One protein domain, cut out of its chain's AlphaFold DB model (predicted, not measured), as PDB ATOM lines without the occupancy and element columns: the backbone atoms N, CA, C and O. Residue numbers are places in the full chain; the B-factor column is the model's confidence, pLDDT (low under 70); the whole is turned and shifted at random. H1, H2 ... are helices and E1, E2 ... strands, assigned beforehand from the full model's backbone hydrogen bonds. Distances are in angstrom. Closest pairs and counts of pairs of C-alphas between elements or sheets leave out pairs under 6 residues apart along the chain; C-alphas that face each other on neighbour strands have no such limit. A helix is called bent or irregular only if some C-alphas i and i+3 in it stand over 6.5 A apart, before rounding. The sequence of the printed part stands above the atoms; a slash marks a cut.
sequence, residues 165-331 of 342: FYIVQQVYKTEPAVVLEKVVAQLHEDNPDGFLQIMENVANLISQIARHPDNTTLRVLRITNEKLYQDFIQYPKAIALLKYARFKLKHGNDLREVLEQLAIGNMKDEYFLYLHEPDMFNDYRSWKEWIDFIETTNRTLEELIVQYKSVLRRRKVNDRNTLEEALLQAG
ATOM      1  N   PHE A 165     -41.912 -40.144  66.159       91.75
ATOM      2  CA  PHE A 165     -43.306 -40.454  65.870       91.75
ATOM      3  C   PHE A 165     -44.192 -39.215  65.954       91.75
ATOM      4  O   PHE A 165     -44.991 -38.984  65.045       91.75
ATOM      5  N   TYR A 166     -44.025 -38.397  66.995       91.00
ATOM      6  CA  TYR A 166     -44.780 -37.159  67.150       91.00
ATOM      7  C   TYR A 166     -44.588 -36.226  65.950       91.00
ATOM      8  O   TYR A 166     -45.576 -35.765  65.379       91.00
ATOM      9  N   ILE A 167     -43.345 -36.019  65.498       92.06
ATOM     10  CA  ILE A 167     -43.045 -35.159  64.340       92.06
ATOM     11  C   ILE A 167     -43.776 -35.653  63.087       92.06
ATOM     12  O   ILE A 167     -44.497 -34.889  62.440       92.06
ATOM     13  N   VAL A 168     -43.643 -36.945  62.764       93.44
ATOM     14  CA  VAL A 168     -44.319 -37.538  61.603       93.44
ATOM     15  C   VAL A 168     -45.835 -37.417  61.745       93.44
ATOM     16  O   VAL A 168     -46.517 -37.017  60.803       93.44
ATOM     17  N   GLN A 169     -46.382 -37.722  62.920       93.19
ATOM     18  CA  GLN A 169     -47.819 -37.661  63.158       93.19
ATOM     19  C   GLN A 169     -48.373 -36.246  62.946       93.19
ATOM     20  O   GLN A 169     -49.434 -36.103  62.335       93.19
ATOM     21  N   GLN A 170     -47.665 -35.210  63.406       91.56
ATOM     22  CA  GLN A 170     -48.084 -33.823  63.208       91.56
ATOM     23  C   GLN A 170     -48.159 -33.468  61.723       91.56
ATOM     24  O   GLN A 170     -49.199 -32.993  61.279       91.56
ATOM     25  N   VAL A 171     -47.134 -33.801  60.930       93.44
ATOM     26  CA  VAL A 171     -47.148 -33.564  59.473       93.44
ATOM     27  C   VAL A 171     -48.341 -34.254  58.808       93.44
ATOM     28  O   VAL A 171     -49.032 -33.664  57.977       93.44
ATOM     29  N   TYR A 172     -48.645 -35.497  59.192       92.81
ATOM     30  CA  TYR A 172     -49.780 -36.214  58.611       92.81
ATOM     31  C   TYR A 172     -51.139 -35.620  59.000       92.81
ATOM     32  O   TYR A 172     -52.049 -35.695  58.173       92.81
ATOM     33  N   LYS A 173     -51.257 -35.007  60.185       90.06
ATOM     34  CA  LYS A 173     -52.474 -34.337  60.672       90.06
ATOM     35  C   LYS A 173     -52.681 -32.945  60.073       90.06
ATOM     36  O   LYS A 173     -53.814 -32.592  59.773       90.06
ATOM     37  N   THR A 174     -51.619 -32.156  59.919       87.44
ATOM     38  CA  THR A 174     -51.735 -30.716  59.632       87.44
ATOM     39  C   THR A 174     -51.393 -30.341  58.192       87.44
ATOM     40  O   THR A 174     -51.903 -29.342  57.688       87.44
ATOM     41  N   GLU A 175     -50.563 -31.124  57.497       81.44
ATOM     42  CA  GLU A 175     -50.084 -30.763  56.163       81.44
ATOM     43  C   GLU A 175     -50.756 -31.595  55.070       81.44
ATOM     44  O   GLU A 175     -50.510 -32.796  54.989       81.44
ATOM     45  N   PRO A 176     -51.552 -31.007  54.162       80.19
ATOM     46  CA  PRO A 176     -52.208 -31.774  53.104       80.19
ATOM     47  C   PRO A 176     -51.211 -32.336  52.073       80.19
ATOM     48  O   PRO A 176     -51.484 -33.372  51.481       80.19
ATOM     49  N   ALA A 177     -50.047 -31.690  51.894       86.44
ATOM     50  CA  ALA A 177     -48.961 -32.123  51.004       86.44
ATOM     51  C   ALA A 177     -49.416 -32.477  49.568       86.44
ATOM     52  O   ALA A 177     -48.991 -33.479  49.004       86.44
ATOM     53  N   VAL A 178     -50.290 -31.651  48.975       84.56
ATOM     54  CA  VAL A 178     -50.874 -31.886  47.633       84.56
ATOM     55  C   VAL A 178     -50.112 -31.160  46.516       84.56
ATOM     56  O   VAL A 178     -50.151 -31.582  45.366       84.56
ATOM     57  N   VAL A 179     -49.408 -30.072  46.839       89.62
ATOM     58  CA  VAL A 179     -48.706 -29.224  45.860       89.62
ATOM     59  C   VAL A 179     -47.209 -29.276  46.139       89.62
ATOM     60  O   VAL A 179     -46.761 -28.752  47.163       89.62
ATOM     61  N   LEU A 180     -46.445 -29.898  45.236       90.44
ATOM     62  CA  LEU A 180     -45.008 -30.138  45.403       90.44
ATOM     63  C   LEU A 180     -44.241 -28.832  45.616       90.44
ATOM     64  O   LEU A 180     -43.448 -28.716  46.544       90.44
ATOM     65  N   GLU A 181     -44.527 -27.823  44.800       90.19
ATOM     66  CA  GLU A 181     -43.841 -26.532  44.802       90.19
ATOM     67  C   GLU A 181     -43.979 -25.808  46.133       90.19
ATOM     68  O   GLU A 181     -43.025 -25.198  46.613       90.19
ATOM     69  N   LYS A 182     -45.158 -25.908  46.755       90.31
ATOM     70  CA  LYS A 182     -45.412 -25.314  48.067       90.31
ATOM     71  C   LYS A 182     -44.570 -25.998  49.141       90.31
ATOM     72  O   LYS A 182     -43.978 -25.309  49.964       90.31
ATOM     73  N   VAL A 183     -44.500 -27.330  49.121       93.31
ATOM     74  CA  VAL A 183     -43.706 -28.095  50.094       93.31
ATOM     75  C   VAL A 183     -42.214 -27.805  49.919       93.31
ATOM     76  O   VAL A 183     -41.522 -27.555  50.900       93.31
ATOM     77  N   VAL A 184     -41.728 -27.761  48.675       93.06
ATOM     78  CA  VAL A 184     -40.329 -27.433  48.355       93.06
ATOM     79  C   VAL A 184     -39.977 -26.002  48.776       93.06
ATOM     80  O   VAL A 184     -38.910 -25.783  49.346       93.06
ATOM     81  N   ALA A 185     -40.867 -25.032  48.546       90.81
ATOM     82  CA  ALA A 185     -40.665 -23.646  48.971       90.81
ATOM     83  C   ALA A 185     -40.556 -23.514  50.493       90.81
ATOM     84  O   ALA A 185     -39.632 -22.874  50.984       90.81
ATOM     85  N   GLN A 186     -41.451 -24.174  51.228       91.69
ATOM     86  CA  GLN A 186     -41.401 -24.199  52.689       91.69
ATOM     87  C   GLN A 186     -40.141 -24.904  53.201       91.69
ATOM     88  O   GLN A 186     -39.507 -24.421  54.129       91.69
ATOM     89  N   LEU A 187     -39.719 -26.000  52.560       93.75
ATOM     90  CA  LEU A 187     -38.479 -26.685  52.926       93.75
ATOM     91  C   LEU A 187     -37.249 -25.774  52.783       93.75
ATOM     92  O   LEU A 187     -36.365 -25.810  53.637       93.75
ATOM     93  N   HIS A 188     -37.178 -24.975  51.714       92.75
ATOM     94  CA  HIS A 188     -36.082 -24.020  51.501       92.75
ATOM     95  C   HIS A 188     -36.113 -22.859  52.496       92.75
ATOM     96  O   HIS A 188     -35.054 -22.444  52.955       92.75
ATOM     97  N   GLU A 189     -37.303 -22.368  52.843       90.75
ATOM     98  CA  GLU A 189     -37.486 -21.315  53.847       90.75
ATOM     99  C   GLU A 189     -37.058 -21.784  55.245       90.75
ATOM    100  O   GLU A 189     -36.318 -21.074  55.926       90.75
ATOM    101  N   ASP A 190     -37.443 -23.002  55.629       90.25
ATOM    102  CA  ASP A 190     -37.123 -23.580  56.937       90.25
ATOM    103  C   ASP A 190     -35.646 -24.008  57.043       90.25
ATOM    104  O   ASP A 190     -35.060 -23.970  58.123       90.25
ATOM    105  N   ASN A 191     -35.034 -24.456  55.937       91.19
ATOM    106  CA  ASN A 191     -33.702 -25.073  55.933       91.19
ATOM    107  C   ASN A 191     -32.827 -24.600  54.755       91.19
ATOM    108  O   ASN A 191     -32.381 -25.431  53.960       91.19
ATOM    109  N   PRO A 192     -32.520 -23.299  54.618       87.56
ATOM    110  CA  PRO A 192     -31.840 -22.772  53.433       87.56
ATOM    111  C   PRO A 192     -30.450 -23.386  53.209       87.56
ATOM    112  O   PRO A 192     -30.107 -23.723  52.073       87.56
ATOM    113  N   ASP A 193     -29.668 -23.586  54.273       87.00
ATOM    114  CA  ASP A 193     -28.299 -24.116  54.188       87.00
ATOM    115  C   ASP A 193     -28.258 -25.630  53.920       87.00
ATOM    116  O   ASP A 193     -27.359 -26.124  53.238       87.00
ATOM    117  N   GLY A 194     -29.247 -26.370  54.432       89.50
ATOM    118  CA  GLY A 194     -29.368 -27.826  54.284       89.50
ATOM    119  C   GLY A 194     -30.242 -28.272  53.109       89.50
ATOM    120  O   GLY A 194     -30.259 -29.458  52.781       89.50
ATOM    121  N   PHE A 195     -30.945 -27.341  52.458       93.38
ATOM    122  CA  PHE A 195     -31.994 -27.612  51.473       93.38
ATOM    123  C   PHE A 195     -31.572 -28.625  50.408       93.38
ATOM    124  O   PHE A 195     -32.282 -29.596  50.149       93.38
ATOM    125  N   LEU A 196     -30.396 -28.419  49.811       93.75
ATOM    126  CA  LEU A 196     -29.922 -29.258  48.716       93.75
ATOM    127  C   LEU A 196     -29.678 -30.702  49.162       93.75
ATOM    128  O   LEU A 196     -30.080 -31.624  48.460       93.75
ATOM    129  N   GLN A 197     -29.072 -30.892  50.335       95.38
ATOM    130  CA  GLN A 197     -28.810 -32.222  50.883       95.38
ATOM    131  C   GLN A 197     -30.120 -32.956  51.192       95.38
ATOM    132  O   GLN A 197     -30.253 -34.136  50.879       95.38
ATOM    133  N   ILE A 198     -31.103 -32.255  51.765       95.88
ATOM    134  CA  ILE A 198     -32.414 -32.834  52.086       95.88
ATOM    135  C   ILE A 198     -33.147 -33.234  50.797       95.88
ATOM    136  O   ILE A 198     -33.650 -34.352  50.688       95.88
ATOM    137  N   MET A 199     -33.157 -32.354  49.791       95.88
ATOM    138  CA  MET A 199     -33.755 -32.639  48.483       95.88
ATOM    139  C   MET A 199     -33.088 -33.832  47.794       95.88
ATOM    140  O   MET A 199     -33.782 -34.689  47.252       95.88
ATOM    141  N   GLU A 200     -31.757 -33.923  47.837       96.12
ATOM    142  CA  GLU A 200     -31.005 -35.055  47.287       96.12
ATOM    143  C   GLU A 200     -31.314 -36.368  48.008       96.12
ATOM    144  O   GLU A 200     -31.488 -37.390  47.346       96.12
ATOM    145  N   ASN A 201     -31.439 -36.346  49.337       96.50
ATOM    146  CA  ASN A 201     -31.828 -37.520  50.117       96.50
ATOM    147  C   ASN A 201     -33.213 -38.032  49.692       96.50
ATOM    148  O   ASN A 201     -33.379 -39.230  49.447       96.50
ATOM    149  N   VAL A 202     -34.196 -37.130  49.561       96.44
ATOM    150  CA  VAL A 202     -35.560 -37.480  49.129       96.44
ATOM    151  C   VAL A 202     -35.551 -37.992  47.693       96.44
ATOM    152  O   VAL A 202     -36.057 -39.082  47.433       96.44
ATOM    153  N   ALA A 203     -34.930 -37.260  46.766       95.88
ATOM    154  CA  ALA A 203     -34.854 -37.658  45.364       95.88
ATOM    155  C   ALA A 203     -34.167 -39.020  45.197       95.88
ATOM    156  O   ALA A 203     -34.653 -39.859  44.451       95.88
ATOM    157  N   ASN A 204     -33.089 -39.295  45.937       96.75
ATOM    158  CA  ASN A 204     -32.404 -40.585  45.883       96.75
ATOM    159  C   ASN A 204     -33.299 -41.743  46.352       96.75
ATOM    160  O   ASN A 204     -33.311 -42.797  45.715       96.75
ATOM    161  N   LEU A 205     -34.070 -41.558  47.428       96.44
ATOM    162  CA  LEU A 205     -35.024 -42.568  47.889       96.44
ATOM    163  C   LEU A 205     -36.097 -42.843  46.824       96.44
ATOM    164  O   LEU A 205     -36.318 -43.998  46.461       96.44
ATOM    165  N   ILE A 206     -36.722 -41.791  46.286       96.69
ATOM    166  CA  ILE A 206     -37.760 -41.930  45.254       96.69
ATOM    167  C   ILE A 206     -37.183 -42.539  43.965       96.69
ATOM    168  O   ILE A 206     -37.812 -43.412  43.374       96.69
ATOM    169  N   SER A 207     -35.963 -42.168  43.567       95.62
ATOM    170  CA  SER A 207     -35.262 -42.720  42.398       95.62
ATOM    171  C   SER A 207     -34.987 -44.219  42.554       95.62
ATOM    172  O   SER A 207     -35.187 -44.991  41.616       95.62
ATOM    173  N   GLN A 208     -34.580 -44.669  43.748       95.19
ATOM    174  CA  GLN A 208     -34.388 -46.097  44.023       95.19
ATOM    175  C   GLN A 208     -35.703 -46.878  43.955       95.19
ATOM    176  O   GLN A 208     -35.723 -47.965  43.382       95.19
ATOM    177  N   ILE A 209     -36.797 -46.313  44.474       94.94
ATOM    178  CA  ILE A 209     -38.134 -46.919  44.383       94.94
ATOM    179  C   ILE A 209     -38.603 -46.975  42.926       94.94
ATOM    180  O   ILE A 209     -39.076 -48.015  42.489       94.94
ATOM    181  N   ALA A 210     -38.429 -45.902  42.152       93.12
ATOM    182  CA  ALA A 210     -38.817 -45.864  40.741       93.12
ATOM    183  C   ALA A 210     -38.068 -46.915  39.898       93.12
ATOM    184  O   ALA A 210     -38.642 -47.514  38.996       93.12
ATOM    185  N   ARG A 211     -36.786 -47.166  40.202       92.56
ATOM    186  CA  ARG A 211     -35.966 -48.177  39.508       92.56
ATOM    187  C   ARG A 211     -36.258 -49.610  39.949       92.56
ATOM    188  O   ARG A 211     -36.042 -50.533  39.167       92.56
ATOM    189  N   HIS A 212     -36.691 -49.788  41.193       92.00
ATOM    190  CA  HIS A 212     -36.932 -51.088  41.819       92.00
ATOM    191  C   HIS A 212     -38.271 -51.082  42.581       92.00
ATOM    192  O   HIS A 212     -38.274 -51.178  43.813       92.00
ATOM    193  N   PRO A 213     -39.412 -50.932  41.880       88.81
ATOM    194  CA  PRO A 213     -40.718 -50.775  42.527       88.81
ATOM    195  C   PRO A 213     -41.146 -52.018  43.320       88.81
ATOM    196  O   PRO A 213     -41.785 -51.909  44.368       88.81
ATOM    197  N   ASP A 214     -40.703 -53.195  42.888       87.19
ATOM    198  CA  ASP A 214     -40.912 -54.492  43.533       87.19
ATOM    199  C   ASP A 214     -40.146 -54.638  44.862       87.19
ATOM    200  O   ASP A 214     -40.521 -55.435  45.728       87.19
ATOM    201  N   ASN A 215     -39.105 -53.830  45.088       89.69
ATOM    202  CA  ASN A 215     -38.316 -53.891  46.312       89.69
ATOM    203  C   ASN A 215     -39.058 -53.252  47.495       89.69
ATOM    204  O   ASN A 215     -38.956 -52.059  47.788       89.69
ATOM    205  N   THR A 216     -39.765 -54.102  48.233       89.31
ATOM    206  CA  THR A 216     -40.572 -53.727  49.399       89.31
ATOM    207  C   THR A 216     -39.744 -53.081  50.520       89.31
ATOM    208  O   THR A 216     -40.246 -52.210  51.228       89.31
ATOM    209  N   THR A 217     -38.453 -53.415  50.652       89.81
ATOM    210  CA  THR A 217     -37.569 -52.843  51.688       89.81
ATOM    211  C   THR A 217     -37.400 -51.332  51.532       89.81
ATOM    212  O   THR A 217     -37.306 -50.614  52.521       89.81
ATOM    213  N   LEU A 218     -37.402 -50.827  50.292       90.81
ATOM    214  CA  LEU A 218     -37.306 -49.390  50.011       90.81
ATOM    215  C   LEU A 218     -38.608 -48.641  50.330       90.81
ATOM    216  O   LEU A 218     -38.604 -47.422  50.486       90.81
ATOM    217  N   ARG A 219     -39.724 -49.370  50.419       93.50
ATOM    218  CA  ARG A 219     -41.075 -48.828  50.596       93.50
ATOM    219  C   ARG A 219     -41.576 -48.894  52.034       93.50
ATOM    220  O   ARG A 219     -42.635 -48.342  52.310       93.50
ATOM    221  N   VAL A 220     -40.837 -49.537  52.940       93.69
ATOM    222  CA  VAL A 220     -41.165 -49.655  54.368       93.69
ATOM    223  C   VAL A 220     -40.079 -48.962  55.187       93.69
ATOM    224  O   VAL A 220     -38.983 -49.489  55.365       93.69
ATOM    225  N   LEU A 221     -40.379 -47.773  55.709       94.12
ATOM    226  CA  LEU A 221     -39.428 -46.960  56.465       94.12
ATOM    227  C   LEU A 221     -39.825 -46.932  57.941       94.12
ATOM    228  O   LEU A 221     -40.875 -46.409  58.311       94.12
ATOM    229  N   ARG A 222     -38.976 -47.497  58.797       92.19
ATOM    230  CA  ARG A 222     -39.189 -47.550  60.248       92.19
ATOM    231  C   ARG A 222     -38.919 -46.184  60.881       92.19
ATOM    232  O   ARG A 222     -37.795 -45.699  60.807       92.19
ATOM    233  N   ILE A 223     -39.913 -45.593  61.546       92.62
ATOM    234  CA  ILE A 223     -39.830 -44.215  62.072       92.62
ATOM    235  C   ILE A 223     -38.757 -44.057  63.159       92.62
ATOM    236  O   ILE A 223     -38.126 -43.013  63.269       92.62
ATOM    237  N   THR A 224     -38.495 -45.109  63.928       88.25
ATOM    238  CA  THR A 224     -37.467 -45.127  64.980       88.25
ATOM    239  C   THR A 224     -36.046 -45.338  64.438       88.25
ATOM    240  O   THR A 224     -35.093 -45.408  65.210       88.25
ATOM    241  N   ASN A 225     -35.865 -45.459  63.117       90.25
ATOM    242  CA  ASN A 225     -34.545 -45.609  62.518       90.25
ATOM    243  C   ASN A 225     -33.755 -44.290  62.590       90.25
ATOM    244  O   ASN A 225     -34.168 -43.281  62.025       90.25
ATOM    245  N   GLU A 226     -32.580 -44.315  63.224       89.25
ATOM    246  CA  GLU A 226     -31.745 -43.119  63.425       89.25
ATOM    247  C   GLU A 226     -31.311 -42.454  62.115       89.25
ATOM    248  O   GLU A 226     -31.311 -41.229  62.009       89.25
ATOM    249  N   LYS A 227     -30.977 -43.250  61.094       90.31
ATOM    250  CA  LYS A 227     -30.594 -42.714  59.786       90.31
ATOM    251  C   LYS A 227     -31.783 -42.040  59.105       90.31
ATOM    252  O   LYS A 227     -31.641 -40.940  58.591       90.31
ATOM    253  N   LEU A 228     -32.963 -42.658  59.160       92.81
ATOM    254  CA  LEU A 228     -34.197 -42.052  58.661       92.81
ATOM    255  C   LEU A 228     -34.518 -40.750  59.409       92.81
ATOM    256  O   LEU A 228     -34.993 -39.792  58.799       92.81
ATOM    257  N   TYR A 229     -34.230 -40.698  60.710       93.31
ATOM    258  CA  TYR A 229     -34.403 -39.485  61.493       93.31
ATOM    259  C   TYR A 229     -33.501 -38.350  61.014       93.31
ATOM    260  O   TYR A 229     -33.991 -37.256  60.741       93.31
ATOM    261  N   GLN A 230     -32.208 -38.632  60.850       91.31
ATOM    262  CA  GLN A 230     -31.220 -37.665  60.376       91.31
ATOM    263  C   GLN A 230     -31.473 -37.223  58.930       91.31
ATOM    264  O   GLN A 230     -31.350 -36.042  58.608       91.31
ATOM    265  N   ASP A 231     -31.844 -38.152  58.056       91.75
ATOM    266  CA  ASP A 231     -32.015 -37.857  56.636       91.75
ATOM    267  C   ASP A 231     -33.355 -37.159  56.347       91.75
ATOM    268  O   ASP A 231     -33.429 -36.376  55.398       91.75
ATOM    269  N   PHE A 232     -34.400 -37.422  57.152       94.62
ATOM    270  CA  PHE A 232     -35.770 -36.983  56.862       94.62
ATOM    271  C   PHE A 232     -36.558 -36.481  58.076       94.62
ATOM    272  O   PHE A 232     -37.080 -35.374  58.014       94.62
ATOM    273  N   ILE A 233     -36.708 -37.267  59.154       94.75
ATOM    274  CA  ILE A 233     -37.742 -36.985  60.181       94.75
ATOM    275  C   ILE A 233     -37.493 -35.684  60.931       94.75
ATOM    276  O   ILE A 233     -38.453 -34.970  61.203       94.75
ATOM    277  N   GLN A 234     -36.237 -35.328  61.200       93.38
ATOM    278  CA  GLN A 234     -35.926 -34.047  61.838       93.38
ATOM    279  C   GLN A 234     -36.344 -32.822  60.998       93.38
ATOM    280  O   GLN A 234     -36.386 -31.713  61.518       93.38
ATOM    281  N   TYR A 235     -36.684 -33.019  59.718       94.75
ATOM    282  CA  TYR A 235     -37.164 -31.990  58.801       94.75
ATOM    283  C   TYR A 235     -38.640 -32.254  58.434       94.75
ATOM    284  O   TYR A 235     -38.920 -33.013  57.501       94.75
ATOM    285  N   PRO A 236     -39.620 -31.602  59.090       94.19
ATOM    286  CA  PRO A 236     -41.045 -31.837  58.833       94.19
ATOM    287  C   PRO A 236     -41.440 -31.738  57.350       94.19
ATOM    288  O   PRO A 236     -42.199 -32.566  56.843       94.19
ATOM    289  N   LYS A 237     -40.851 -30.791  56.608       95.00
ATOM    290  CA  LYS A 237     -41.109 -30.621  55.169       95.00
ATOM    291  C   LYS A 237     -40.516 -31.730  54.298       95.00
ATOM    292  O   LYS A 237     -41.067 -32.013  53.239       95.00
ATOM    293  N   ALA A 238     -39.472 -32.429  54.746       95.81
ATOM    294  CA  ALA A 238     -39.009 -33.645  54.076       95.81
ATOM    295  C   ALA A 238     -40.030 -34.783  54.235       95.81
ATOM    296  O   ALA A 238     -40.318 -35.498  53.276       95.81
ATOM    297  N   ILE A 239     -40.660 -34.905  55.409       96.81
ATOM    298  CA  ILE A 239     -41.766 -35.851  55.624       96.81
ATOM    299  C   ILE A 239     -42.991 -35.473  54.787       96.81
ATOM    300  O   ILE A 239     -43.638 -36.357  54.227       96.81
ATOM    301  N   ALA A 240     -43.275 -34.181  54.625       96.25
ATOM    302  CA  ALA A 240     -44.324 -33.716  53.724       96.25
ATOM    303  C   ALA A 240     -44.035 -34.081  52.253       96.25
ATOM    304  O   ALA A 240     -44.961 -34.452  51.536       96.25
ATOM    305  N   LEU A 241     -42.770 -34.078  51.807       96.25
ATOM    306  CA  LEU A 241     -42.401 -34.595  50.479       96.25
ATOM    307  C   LEU A 241     -42.641 -36.106  50.356       96.25
ATOM    308  O   LEU A 241     -43.151 -36.558  49.333       96.25
ATOM    309  N   LEU A 242     -42.342 -36.892  51.396       96.81
ATOM    310  CA  LEU A 242     -42.677 -38.324  51.408       96.81
ATOM    311  C   LEU A 242     -44.199 -38.542  51.382       96.81
ATOM    312  O   LEU A 242     -44.685 -39.416  50.665       96.81
ATOM    313  N   LYS A 243     -44.968 -37.715  52.101       95.81
ATOM    314  CA  LYS A 243     -46.438 -37.721  52.051       95.81
ATOM    315  C   LYS A 243     -46.957 -37.382  50.646       95.81
ATOM    316  O   LYS A 243     -47.827 -38.093  50.149       95.81
ATOM    317  N   TYR A 244     -46.387 -36.371  49.979       95.00
ATOM    318  CA  TYR A 244     -46.684 -36.051  48.574       95.00
ATOM    319  C   TYR A 244     -46.392 -37.247  47.658       95.00
ATOM    320  O   TYR A 244     -47.218 -37.606  46.822       95.00
ATOM    321  N   ALA A 245     -45.273 -37.942  47.886       94.38
ATOM    322  CA  ALA A 245     -44.904 -39.183  47.200       94.38
ATOM    323  C   ALA A 245     -45.778 -40.404  47.579       94.38
ATOM    324  O   ALA A 245     -45.455 -41.530  47.208       94.38
ATOM    325  N   ARG A 246     -46.902 -40.190  48.281       94.94
ATOM    326  CA  ARG A 246     -47.909 -41.185  48.693       94.94
ATOM    327  C   ARG A 246     -47.462 -42.180  49.763       94.94
ATOM    328  O   ARG A 246     -48.129 -43.204  49.947       94.94
ATOM    329  N   PHE A 247     -46.404 -41.886  50.518       96.31
ATOM    330  CA  PHE A 247     -46.169 -42.623  51.759       96.31
ATOM    331  C   PHE A 247     -47.341 -42.409  52.721       96.31
ATOM    332  O   PHE A 247     -47.966 -41.347  52.763       96.31
ATOM    333  N   LYS A 248     -47.657 -43.450  53.490       95.12
ATOM    334  CA  LYS A 248     -48.696 -43.434  54.516       95.12
ATOM    335  C   LYS A 248     -48.095 -43.819  55.856       95.12
ATOM    336  O   LYS A 248     -47.325 -44.772  55.936       95.12
ATOM    337  N   LEU A 249     -48.495 -43.119  56.911       95.06
ATOM    338  CA  LEU A 249     -48.221 -43.540  58.279       95.06
ATOM    339  C   LEU A 249     -49.057 -44.786  58.599       95.06
ATOM    340  O   LEU A 249     -50.285 -44.755  58.488       95.06
ATOM    341  N   LYS A 250     -48.399 -45.883  58.970       93.88
ATOM    342  CA  LYS A 250     -49.027 -47.172  59.276       93.88
ATOM    343  C   LYS A 250     -48.470 -47.767  60.558       93.88
ATOM    344  O   LYS A 250     -47.286 -47.615  60.852       93.88
ATOM    345  N   HIS A 251     -49.330 -48.446  61.307       92.44
ATOM    346  CA  HIS A 251     -48.911 -49.218  62.469       92.44
ATOM    347  C   HIS A 251     -48.410 -50.598  62.022       92.44
ATOM    348  O   HIS A 251     -48.894 -51.143  61.029       92.44
ATOM    349  N   GLY A 252     -47.468 -51.194  62.754       87.25
ATOM    350  CA  GLY A 252     -46.876 -52.490  62.415       87.25
ATOM    351  C   GLY A 252     -47.911 -53.609  62.282       87.25
ATOM    352  O   GLY A 252     -47.783 -54.469  61.412       87.25
ATOM    353  N   ASN A 253     -48.992 -53.557  63.067       88.06
ATOM    354  CA  ASN A 253     -50.123 -54.486  62.930       88.06
ATOM    355  C   ASN A 253     -50.804 -54.434  61.552       88.06
ATOM    356  O   ASN A 253     -51.194 -55.485  61.045       88.06
ATOM    357  N   ASP A 254     -50.898 -53.256  60.926       87.81
ATOM    358  CA  ASP A 254     -51.491 -53.099  59.589       87.81
ATOM    359  C   ASP A 254     -50.570 -53.643  58.486       87.81
ATOM    360  O   ASP A 254     -51.010 -53.877  57.364       87.81
ATOM    361  N   LEU A 255     -49.282 -53.818  58.795       88.31
ATOM    362  CA  LEU A 255     -48.239 -54.248  57.863       88.31
ATOM    363  C   LEU A 255     -47.741 -55.664  58.150       88.31
ATOM    364  O   LEU A 255     -46.682 -56.040  57.656       88.31
ATOM    365  N   ARG A 256     -48.471 -56.458  58.941       86.50
ATOM    366  CA  ARG A 256     -47.986 -57.757  59.433       86.50
ATOM    367  C   ARG A 256     -47.459 -58.659  58.314       86.50
ATOM    368  O   ARG A 256     -46.344 -59.149  58.420       86.50
ATOM    369  N   GLU A 257     -48.227 -58.829  57.241       86.62
ATOM    370  CA  GLU A 257     -47.844 -59.683  56.106       86.62
ATOM    371  C   GLU A 257     -46.580 -59.168  55.400       86.62
ATOM    372  O   GLU A 257     -45.686 -59.941  55.064       86.62
ATOM    373  N   VAL A 258     -46.470 -57.847  55.240       87.50
ATOM    374  CA  VAL A 258     -45.321 -57.181  54.611       87.50
ATOM    375  C   VAL A 258     -44.068 -57.307  55.487       87.50
ATOM    376  O   VAL A 258     -42.986 -57.612  54.993       87.50
ATOM    377  N   LEU A 259     -44.199 -57.107  56.800       87.88
ATOM    378  CA  LEU A 259     -43.092 -57.215  57.754       87.88
ATOM    379  C   LEU A 259     -42.593 -58.661  57.889       87.88
ATOM    380  O   LEU A 259     -41.383 -58.884  57.944       87.88
ATOM    381  N   GLU A 260     -43.507 -59.636  57.871       86.69
ATOM    382  CA  GLU A 260     -43.183 -61.067  57.852       86.69
ATOM    383  C   GLU A 260     -42.386 -61.447  56.593       86.69
ATOM    384  O   GLU A 260     -41.371 -62.137  56.700       86.69
ATOM    385  N   GLN A 261     -42.778 -60.943  55.414       84.50
ATOM    386  CA  GLN A 261     -42.041 -61.157  54.159       84.50
ATOM    387  C   GLN A 261     -40.622 -60.577  54.192       84.50
ATOM    388  O   GLN A 261     -39.699 -61.168  53.631       84.50
ATOM    389  N   LEU A 262     -40.428 -59.444  54.870       83.12
ATOM    390  CA  LEU A 262     -39.119 -58.804  55.011       83.12
ATOM    391  C   LEU A 262     -38.227 -59.458  56.083       83.12
ATOM    392  O   LEU A 262     -37.101 -59.007  56.288       83.12
ATOM    393  N   ALA A 263     -38.713 -60.494  56.783       77.69
ATOM    394  CA  ALA A 263     -38.049 -61.108  57.937       77.69
ATOM    395  C   ALA A 263     -37.645 -60.090  59.026       77.69
ATOM    396  O   ALA A 263     -36.728 -60.320  59.819       77.69
ATOM    397  N   ILE A 264     -38.345 -58.956  59.075       68.81
ATOM    398  CA  ILE A 264     -38.222 -57.974  60.144       68.81
ATOM    399  C   ILE A 264     -39.035 -58.554  61.305       68.81
ATOM    400  O   ILE A 264     -40.177 -58.956  61.112       68.81
ATOM    401  N   GLY A 265     -38.420 -58.697  62.485       61.31
ATOM    402  CA  GLY A 265     -39.013 -59.382  63.642       61.31
ATOM    403  C   GLY A 265     -40.341 -58.782  64.133       61.31
ATOM    404  O   GLY A 265     -40.959 -57.949  63.483       61.31
ATOM    405  N   ASN A 266     -40.792 -59.187  65.324       63.59
ATOM    406  CA  ASN A 266     -42.084 -58.785  65.897       63.59
ATOM    407  C   ASN A 266     -42.109 -57.282  66.301       63.59
ATOM    408  O   ASN A 266     -42.150 -56.961  67.481       63.59
ATOM    409  N   MET A 267     -42.073 -56.366  65.328       71.06
ATOM    410  CA  MET A 267     -42.147 -54.900  65.468       71.06
ATOM    411  C   MET A 267     -43.599 -54.409  65.373       71.06
ATOM    412  O   MET A 267     -43.909 -53.410  64.726       71.06
ATOM    413  N   LYS A 268     -44.517 -55.173  65.970       67.38
ATOM    414  CA  LYS A 268     -45.964 -54.955  65.851       67.38
ATOM    415  C   LYS A 268     -46.433 -53.653  66.482       67.38
ATOM    416  O   LYS A 268     -47.410 -53.101  65.994       67.38
ATOM    417  N   ASP A 269     -45.711 -53.175  67.492       80.38
ATOM    418  CA  ASP A 269     -46.033 -51.977  68.275       80.38
ATOM    419  C   ASP A 269     -45.355 -50.705  67.733       80.38
ATOM    420  O   ASP A 269     -45.341 -49.667  68.392       80.38
ATOM    421  N   GLU A 270     -44.740 -50.779  66.550       89.00
ATOM    422  CA  GLU A 270     -44.025 -49.659  65.941       89.00
ATOM    423  C   GLU A 270     -44.782 -49.042  64.768       89.00
ATOM    424  O   GLU A 270     -45.673 -49.648  64.173       89.00
ATOM    425  N   TYR A 271     -44.383 -47.824  64.405       91.75
ATOM    426  CA  TYR A 271     -44.943 -47.102  63.273       91.75
ATOM    427  C   TYR A 271     -43.947 -46.992  62.119       91.75
ATOM    428  O   TYR A 271     -42.734 -46.838  62.300       91.75
ATOM    429  N   PHE A 272     -44.497 -47.033  60.912       94.25
ATOM    430  CA  PHE A 272     -43.761 -47.046  59.659       94.25
ATOM    431  C   PHE A 272     -44.351 -46.020  58.693       94.25
ATOM    432  O   PHE A 272     -45.563 -45.802  58.658       94.25
ATOM    433  N   LEU A 273     -43.496 -45.428  57.864       96.31
ATOM    434  CA  LEU A 273     -43.923 -44.821  56.612       96.31
ATOM    435  C   LEU A 273     -43.915 -45.916  55.552       96.31
ATOM    436  O   LEU A 273     -42.874 -46.505  55.268       96.31
ATOM    437  N   TYR A 274     -45.081 -46.194  54.981       96.38
ATOM    438  CA  TYR A 274     -45.261 -47.258  54.009       96.38
ATOM    439  C   TYR A 274     -45.808 -46.727  52.691       96.38
ATOM    440  O   TYR A 274     -46.843 -46.056  52.661       96.38
ATOM    441  N   LEU A 275     -45.126 -47.060  51.600       95.88
ATOM    442  CA  LEU A 275     -45.594 -46.829  50.243       95.88
ATOM    443  C   LEU A 275     -46.233 -48.110  49.698       95.88
ATOM    444  O   LEU A 275     -45.556 -49.044  49.256       95.88
ATOM    445  N   HIS A 276     -47.561 -48.144  49.746       92.25
ATOM    446  CA  HIS A 276     -48.332 -49.270  49.235       92.25
ATOM    447  C   HIS A 276     -48.269 -49.323  47.706       92.25
ATOM    448  O   HIS A 276     -48.541 -48.323  47.046       92.25
ATOM    449  N   GLU A 277     -47.921 -50.491  47.174       90.75
ATOM    450  CA  GLU A 277     -47.992 -50.787  45.744       90.75
ATOM    451  C   GLU A 277     -49.335 -51.477  45.466       90.75
ATOM    452  O   GLU A 277     -49.629 -52.478  46.126       90.75
ATOM    453  N   PRO A 278     -50.147 -50.962  44.526       91.00
ATOM    454  CA  PRO A 278     -51.368 -51.631  44.087       91.00
ATOM    455  C   PRO A 278     -51.087 -52.991  43.435       91.00
ATOM    456  O   PRO A 278     -50.026 -53.205  42.855       91.00
ATOM    457  N   ASP A 279     -52.056 -53.902  43.467       88.38
ATOM    458  CA  ASP A 279     -51.918 -55.208  42.819       88.38
ATOM    459  C   ASP A 279     -51.892 -55.064  41.288       88.38
ATOM    460  O   ASP A 279     -52.917 -54.807  40.659       88.38
ATOM    461  N   MET A 280     -50.721 -55.265  40.680       87.00
ATOM    462  CA  MET A 280     -50.529 -55.168  39.229       87.00
ATOM    463  C   MET A 280     -51.401 -56.156  38.436       87.00
ATOM    464  O   MET A 280     -51.784 -55.857  37.304       87.00
ATOM    465  N   PHE A 281     -51.697 -57.335  38.992       87.88
ATOM    466  CA  PHE A 281     -52.421 -58.391  38.282       87.88
ATOM    467  C   PHE A 281     -53.932 -58.188  38.343       87.88
ATOM    468  O   PHE A 281     -54.623 -58.480  37.367       87.88
ATOM    469  N   ASN A 282     -54.432 -57.684  39.473       89.50
ATOM    470  CA  ASN A 282     -55.861 -57.469  39.691       89.50
ATOM    471  C   ASN A 282     -56.317 -56.040  39.345       89.50
ATOM    472  O   ASN A 282     -57.456 -55.860  38.920       89.50
ATOM    473  N   ASP A 283     -55.441 -55.039  39.464       91.31
ATOM    474  CA  ASP A 283     -55.720 -53.635  39.145       91.31
ATOM    475  C   ASP A 283     -54.504 -52.943  38.500       91.31
ATOM    476  O   ASP A 283     -53.829 -52.070  39.063       91.31
ATOM    477  N   TYR A 284     -54.236 -53.329  37.251       90.00
ATOM    478  CA  TYR A 284     -53.153 -52.755  36.453       90.00
ATOM    479  C   TYR A 284     -53.268 -51.235  36.292       90.00
ATOM    480  O   TYR A 284     -52.250 -50.551  36.198       90.00
ATOM    481  N   ARG A 285     -54.489 -50.686  36.246       93.81
ATOM    482  CA  ARG A 285     -54.686 -49.246  36.063       93.81
ATOM    483  C   ARG A 285     -54.180 -48.487  37.282       93.81
ATOM    484  O   ARG A 285     -53.361 -47.585  37.112       93.81
ATOM    485  N   SER A 286     -54.600 -48.878  38.484       92.62
ATOM    486  CA  SER A 286     -54.111 -48.257  39.718       92.62
ATOM    487  C   SER A 286     -52.608 -48.447  39.885       92.62
ATOM    488  O   SER A 286     -51.914 -47.506  40.275       92.62
ATOM    489  N   TRP A 287     -52.077 -49.627  39.544       93.88
ATOM    490  CA  TRP A 287     -50.633 -49.866  39.554       93.88
ATOM    491  C   TRP A 287     -49.891 -48.938  38.580       93.88
ATOM    492  O   TRP A 287     -48.890 -48.322  38.952       93.88
ATOM    493  N   LYS A 288     -50.406 -48.772  37.355       93.19
ATOM    494  CA  LYS A 288     -49.804 -47.909  36.335       93.19
ATOM    495  C   LYS A 288     -49.838 -46.437  36.748       93.19
ATOM    496  O   LYS A 288     -48.823 -45.755  36.663       93.19
ATOM    497  N   GLU A 289     -50.970 -45.962  37.263       95.62
ATOM    498  CA  GLU A 289     -51.100 -44.601  37.796       95.62
ATOM    499  C   GLU A 289     -50.165 -44.363  38.994       95.62
ATOM    500  O   GLU A 289     -49.612 -43.272  39.150       95.62
ATOM    501  N   TRP A 290     -49.961 -45.375  39.840       95.06
ATOM    502  CA  TRP A 290     -49.033 -45.315  40.966       95.06
ATOM    503  C   TRP A 290     -47.573 -45.196  40.510       95.06
ATOM    504  O   TRP A 290     -46.881 -44.282  40.968       95.06
ATOM    505  N   ILE A 291     -47.114 -46.052  39.590       94.38
ATOM    506  CA  ILE A 291     -45.723 -46.001  39.121       94.38
ATOM    507  C   ILE A 291     -45.456 -44.742  38.289       94.38
ATOM    508  O   ILE A 291     -44.446 -44.079  38.514       94.38
ATOM    509  N   ASP A 292     -46.393 -44.328  37.428       95.06
ATOM    510  CA  ASP A 292     -46.266 -43.102  36.626       95.06
ATOM    511  C   ASP A 292     -46.176 -41.857  37.520       95.06
ATOM    512  O   ASP A 292     -45.434 -40.913  37.224       95.06
ATOM    513  N   PHE A 293     -46.901 -41.852  38.644       95.25
ATOM    514  CA  PHE A 293     -46.826 -40.781  39.631       95.25
ATOM    515  C   PHE A 293     -45.461 -40.735  40.329       95.25
ATOM    516  O   PHE A 293     -44.884 -39.655  40.474       95.25
ATOM    517  N   ILE A 294     -44.921 -41.887  40.735       94.69
ATOM    518  CA  ILE A 294     -43.593 -41.984  41.361       94.69
ATOM    519  C   ILE A 294     -42.503 -41.551  40.378       94.69
ATOM    520  O   ILE A 294     -41.658 -40.730  40.732       94.69
ATOM    521  N   GLU A 295     -42.542 -42.037  39.136       94.19
ATOM    522  CA  GLU A 295     -41.595 -41.662  38.081       94.19
ATOM    523  C   GLU A 295     -41.658 -40.165  37.765       94.19
ATOM    524  O   GLU A 295     -40.622 -39.503  37.645       94.19
ATOM    525  N   THR A 296     -42.866 -39.606  37.671       94.25
ATOM    526  CA  THR A 296     -43.059 -38.171  37.438       94.25
ATOM    527  C   THR A 296     -42.518 -37.354  38.604       94.25
ATOM    528  O   THR A 296     -41.789 -36.391  38.375       94.25
ATOM    529  N   THR A 297     -42.806 -37.763  39.841       93.94
ATOM    530  CA  THR A 297     -42.279 -37.113  41.048       93.94
ATOM    531  C   THR A 297     -40.754 -37.158  41.066       93.94
ATOM    532  O   THR A 297     -40.120 -36.126  41.282       93.94
ATOM    533  N   ASN A 298     -40.155 -38.316  40.768       94.50
ATOM    534  CA  ASN A 298     -38.705 -38.466  40.687       94.50
ATOM    535  C   ASN A 298     -38.092 -37.498  39.672       94.50
ATOM    536  O   ASN A 298     -37.183 -36.740  40.003       94.50
ATOM    537  N   ARG A 299     -38.622 -37.489  38.442       94.38
ATOM    538  CA  ARG A 299     -38.132 -36.622  37.366       94.38
ATOM    539  C   ARG A 299     -38.214 -35.149  37.758       94.38
ATOM    540  O   ARG A 299     -37.260 -34.413  37.530       94.38
ATOM    541  N   THR A 300     -39.325 -34.724  38.354       93.62
ATOM    542  CA  THR A 300     -39.496 -33.335  38.788       93.62
ATOM    543  C   THR A 300     -38.499 -32.964  39.887       93.62
ATOM    544  O   THR A 300     -37.883 -31.907  39.809       93.62
ATOM    545  N   LEU A 301     -38.282 -33.830  40.883       94.44
ATOM    546  CA  LEU A 301     -37.294 -33.590  41.941       94.44
ATOM    547  C   LEU A 301     -35.859 -33.527  41.395       94.44
ATOM    548  O   LEU A 301     -35.108 -32.620  41.756       94.44
ATOM    549  N   GLU A 302     -35.478 -34.456  40.513       94.31
ATOM    550  CA  GLU A 302     -34.156 -34.470  39.872       94.31
ATOM    551  C   GLU A 302     -33.928 -33.194  39.042       94.31
ATOM    552  O   GLU A 302     -32.888 -32.543  39.186       94.31
ATOM    553  N   GLU A 303     -34.914 -32.786  38.237       93.94
ATOM    554  CA  GLU A 303     -34.846 -31.561  37.434       93.94
ATOM    555  C   GLU A 303     -34.726 -30.316  38.323       93.94
ATOM    556  O   GLU A 303     -33.863 -29.466  38.093       93.94
ATOM    557  N   LEU A 304     -35.515 -30.231  39.399       93.25
ATOM    558  CA  LEU A 304     -35.437 -29.132  40.364       93.25
ATOM    559  C   LEU A 304     -34.049 -29.006  40.986       93.25
ATOM    560  O   LEU A 304     -33.509 -27.902  41.062       93.25
ATOM    561  N   ILE A 305     -33.441 -30.121  41.395       94.19
ATOM    562  CA  ILE A 305     -32.088 -30.132  41.964       94.19
ATOM    563  C   ILE A 305     -31.066 -29.634  40.935       94.19
ATOM    564  O   ILE A 305     -30.179 -28.841  41.273       94.19
ATOM    565  N   VAL A 306     -31.177 -30.071  39.678       94.00
ATOM    566  CA  VAL A 306     -30.288 -29.641  38.587       94.00
ATOM    567  C   VAL A 306     -30.415 -28.138  38.342       94.00
ATOM    568  O   VAL A 306     -29.394 -27.436  38.319       94.00
ATOM    569  N   GLN A 307     -31.641 -27.627  38.212       91.88
ATOM    570  CA  GLN A 307     -31.884 -26.206  37.966       91.88
ATOM    571  C   GLN A 307     -31.457 -25.349  39.156       91.88
ATOM    572  O   GLN A 307     -30.754 -24.353  38.984       91.88
ATOM    573  N   TYR A 308     -31.752 -25.781  40.378       90.62
ATOM    574  CA  TYR A 308     -31.345 -25.071  41.584       90.62
ATOM    575  C   TYR A 308     -29.818 -24.955  41.696       90.62
ATOM    576  O   TYR A 308     -29.286 -23.857  41.874       90.62
ATOM    577  N   LYS A 309     -29.077 -26.052  41.471       91.12
ATOM    578  CA  LYS A 309     -27.603 -26.023  41.398       91.12
ATOM    579  C   LYS A 309     -27.098 -25.084  40.298       91.12
ATOM    580  O   LYS A 309     -26.089 -24.404  40.490       91.12
ATOM    581  N   SER A 310     -27.761 -25.063  39.141       88.88
ATOM    582  CA  SER A 310     -27.415 -24.192  38.011       88.88
ATOM    583  C   SER A 310     -27.562 -22.709  38.373       88.88
ATOM    584  O   SER A 310     -26.625 -21.932  38.170       88.88
ATOM    585  N   VAL A 311     -28.691 -22.320  38.971       86.25
ATOM    586  CA  VAL A 311     -28.956 -20.934  39.390       86.25
ATOM    587  C   VAL A 311     -28.010 -20.510  40.517       86.25
ATOM    588  O   VAL A 311     -27.421 -19.427  40.446       86.25
ATOM    589  N   LEU A 312     -27.760 -21.382  41.498       85.81
ATOM    590  CA  LEU A 312     -26.852 -21.100  42.614       85.81
ATOM    591  C   LEU A 312     -25.418 -20.799  42.135       85.81
ATOM    592  O   LEU A 312     -24.788 -19.843  42.598       85.81
ATOM    593  N   ARG A 313     -24.919 -21.541  41.131       84.56
ATOM    594  CA  ARG A 313     -23.612 -21.271  40.492       84.56
ATOM    595  C   ARG A 313     -23.549 -19.894  39.827       84.56
ATOM    596  O   ARG A 313     -22.472 -19.303  39.772       84.56
ATOM    597  N   ARG A 314     -24.674 -19.390  39.308       79.62
ATOM    598  CA  ARG A 314     -24.757 -18.080  38.642       79.62
ATOM    599  C   ARG A 314     -24.864 -16.929  39.641       79.62
ATOM    600  O   ARG A 314     -24.235 -15.897  39.423       79.62
ATOM    601  N   ARG A 315     -25.640 -17.093  40.719       69.62
ATOM    602  CA  ARG A 315     -25.997 -16.002  41.645       69.62
ATOM    603  C   ARG A 315     -25.087 -15.867  42.875       69.62
ATOM    604  O   ARG A 315     -25.085 -14.799  43.476       69.62
ATOM    605  N   LYS A 316     -24.283 -16.881  43.234       59.69
ATOM    606  CA  LYS A 316     -23.357 -16.895  44.402       59.69
ATOM    607  C   LYS A 316     -23.995 -16.608  45.781       59.69
ATOM    608  O   LYS A 316     -23.269 -16.579  46.769       59.69
ATOM    609  N   VAL A 317     -25.313 -16.424  45.864       60.84
ATOM    610  CA  VAL A 317     -26.077 -16.163  47.093       60.84
ATOM    611  C   VAL A 317     -27.308 -17.065  47.086       60.84
ATOM    612  O   VAL A 317     -27.954 -17.213  46.051       60.84
ATOM    613  N   ASN A 318     -27.600 -17.682  48.229       61.66
ATOM    614  CA  ASN A 318     -28.759 -18.542  48.428       61.66
ATOM    615  C   ASN A 318     -29.953 -17.677  48.868       61.66
ATOM    616  O   ASN A 318     -30.085 -17.361  50.046       61.66
ATOM    617  N   ASP A 319     -30.765 -17.211  47.917       65.12
ATOM    618  CA  ASP A 319     -31.944 -16.377  48.185       65.12
ATOM    619  C   ASP A 319     -33.240 -17.008  47.647       65.12
ATOM    620  O   ASP A 319     -33.217 -17.909  46.807       65.12
ATOM    621  N   ARG A 320     -34.399 -16.526  48.113       61.41
ATOM    622  CA  ARG A 320     -35.734 -16.992  47.679       61.41
ATOM    623  C   ARG A 320     -35.927 -16.897  46.157       61.41
ATOM    624  O   ARG A 320     -36.566 -17.754  45.553       61.41
ATOM    625  N   ASN A 321     -35.289 -15.914  45.520       72.38
ATOM    626  CA  ASN A 321     -35.318 -15.748  44.066       72.38
ATOM    627  C   ASN A 321     -34.604 -16.891  43.322       72.38
ATOM    628  O   ASN A 321     -34.934 -17.168  42.171       72.38
ATOM    629  N   THR A 322     -33.624 -17.541  43.956       79.19
ATOM    630  CA  THR A 322     -32.895 -18.682  43.391       79.19
ATOM    631  C   THR A 322     -33.797 -19.908  43.275       79.19
ATOM    632  O   THR A 322     -33.791 -20.572  42.237       79.19
ATOM    633  N   LEU A 323     -34.620 -20.179  44.293       83.69
ATOM    634  CA  LEU A 323     -35.585 -21.274  44.239       83.69
ATOM    635  C   LEU A 323     -36.721 -20.994  43.252       83.69
ATOM    636  O   LEU A 323     -37.077 -21.875  42.475       83.69
ATOM    637  N   GLU A 324     -37.277 -19.781  43.251       84.19
ATOM    638  CA  GLU A 324     -38.350 -19.417  42.317       84.19
ATOM    639  C   GLU A 324     -37.910 -19.544  40.851       84.19
ATOM    640  O   GLU A 324     -38.662 -20.056  40.020       84.19
ATOM    641  N   GLU A 325     -36.680 -19.130  40.524       82.94
ATOM    642  CA  GLU A 325     -36.116 -19.316  39.183       82.94
ATOM    643  C   GLU A 325     -35.942 -20.804  38.842       82.94
ATOM    644  O   GLU A 325     -36.273 -21.218  37.730       82.94
ATOM    645  N   ALA A 326     -35.472 -21.618  39.792       83.50
ATOM    646  CA  ALA A 326     -35.292 -23.055  39.595       83.50
ATOM    647  C   ALA A 326     -36.623 -23.798  39.389       83.50
ATOM    648  O   ALA A 326     -36.722 -24.620  38.481       83.50
ATOM    649  N   LEU A 327     -37.656 -23.469  40.176       85.56
ATOM    650  CA  LEU A 327     -39.010 -24.012  40.024       85.56
ATOM    651  C   LEU A 327     -39.566 -23.712  38.628       85.56
ATOM    652  O   LEU A 327     -40.049 -24.614  37.947       85.56
ATOM    653  N   LEU A 328     -39.419 -22.470  38.159       84.94
ATOM    654  CA  LEU A 328     -39.843 -22.079  36.812       84.94
ATOM    655  C   LEU A 328     -39.084 -22.834  35.713       84.94
ATOM    656  O   LEU A 328     -39.694 -23.268  34.736       84.94
ATOM    657  N   GLN A 329     -37.766 -22.995  35.856       85.25
ATOM    658  CA  GLN A 329     -36.935 -23.706  34.876       85.25
ATOM    659  C   GLN A 329     -37.235 -25.209  34.833       85.25
ATOM    660  O   GLN A 329     -37.154 -25.804  33.764       85.25
ATOM    661  N   ALA A 330     -37.644 -25.800  35.958       79.81
ATOM    662  CA  ALA A 330     -38.076 -27.193  36.043       79.81
ATOM    663  C   ALA A 330     -39.528 -27.423  35.574       79.81
ATOM    664  O   ALA A 330     -40.045 -28.531  35.693       79.81
ATOM    665  N   GLY A 331     -40.210 -26.389  35.063       79.75
ATOM    666  CA  GLY A 331     -41.595 -26.484  34.588       79.75
ATOM    667  C   GLY A 331     -42.642 -26.563  35.704       79.75
ATOM    668  O   GLY A 331     -43.783 -26.935  35.437       79.75
TER     669      GLY A 331
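This is residues 165 to 331 of the 342 residues of an uncharacterized protein of Babesia bovis (UniProt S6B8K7). A small sheet of three short strands, with H7 on it, lies toward one end of a body of helices whose core is H3 and H6. H1 and H2 pack on H6, H5 packs on H3, and the long helix H8 runs beside H3 and on past it to the other end, where H9 folds back on H8 and meets H2. The printed part has 167 residues with nine named helices and three named strands, in the order H1 H2 H3 H4 E1 H5 H6 E2 H7 E3 H8 H9; the sheet's order is E1 E3 E2, antiparallel, and the class is mostly helix. The whole is compact, with a radius of gyration of the C-alphas of 16.6 A and spans of 51 by 35 by 25 A.

E3, residues 271 to 274, is the inner strand. Its antiparallel neighbour E1, residues 220 to 222, stands at 151 degrees, with N 221 and O 273 at 2.8 A. E2, residues 248 to 251, is antiparallel at 144 degrees, with N 250 and O 272 at 2.9 A. E1, H5 (residues 226 to 233), H6 (residues 236 to 244) and E2 form a split strand-helix-strand unit, two strands running the same way with E3 between them, its crossover right-handed. H7, residues 252 to 261, and H1, residues 165 to 174, are on the sheet; H6 and H4, residues 216 to 219, only graze it. H6 touches H1 at Val 171 and Pro 236, C-alphas 6.4 A apart, and H2, residues 180 to 190, at Leu 187 and Lys 237, 5.2 A, a shallow tilt of 9 degrees, opposite ways. H3, residues 195 to 211, touches H6, H5 and H4 with parts of its length; its closest C-alphas to H5, Asn 201 and Asp 231, are 6.5 A apart. H8, residues 284 to 315, touches H3 with residues 291 to 305 alone, closest at C-alphas of Ala 210 and Glu 295, 5.7 A. H9, residues 320 to 329, touches H8 at Tyr 308 and Ala 326, C-alphas 4.9 A apart. Every O i to N i+4 pair is within hydrogen-bond range in H1, H2, H3, H5, H6, H8 and H9; H7 has 4 of 6, and H4 is too short for one.

H1 begins at C-alpha 165, (-43.306, -40.454, 65.870). H8 is 46.0 A long, from (-53.153, -52.755, 36.453), and H3 is 24.1 A. H9 ends at C-alpha 329, (-36.935, -23.706, 34.876). H7 is irregular, with C-alphas 254 and 257 8.3 A apart, and H5 only just, with 230 and 233 6.6 A apart.

The C-alphas of Asn 282 and Lys 316, the farthest apart, are 52.2 A from each other. The printed part has no cut and no long link. Mean pLDDT of the printed part is 89.3; residues 264 to 266, 268 and 315 to 320 are under 70.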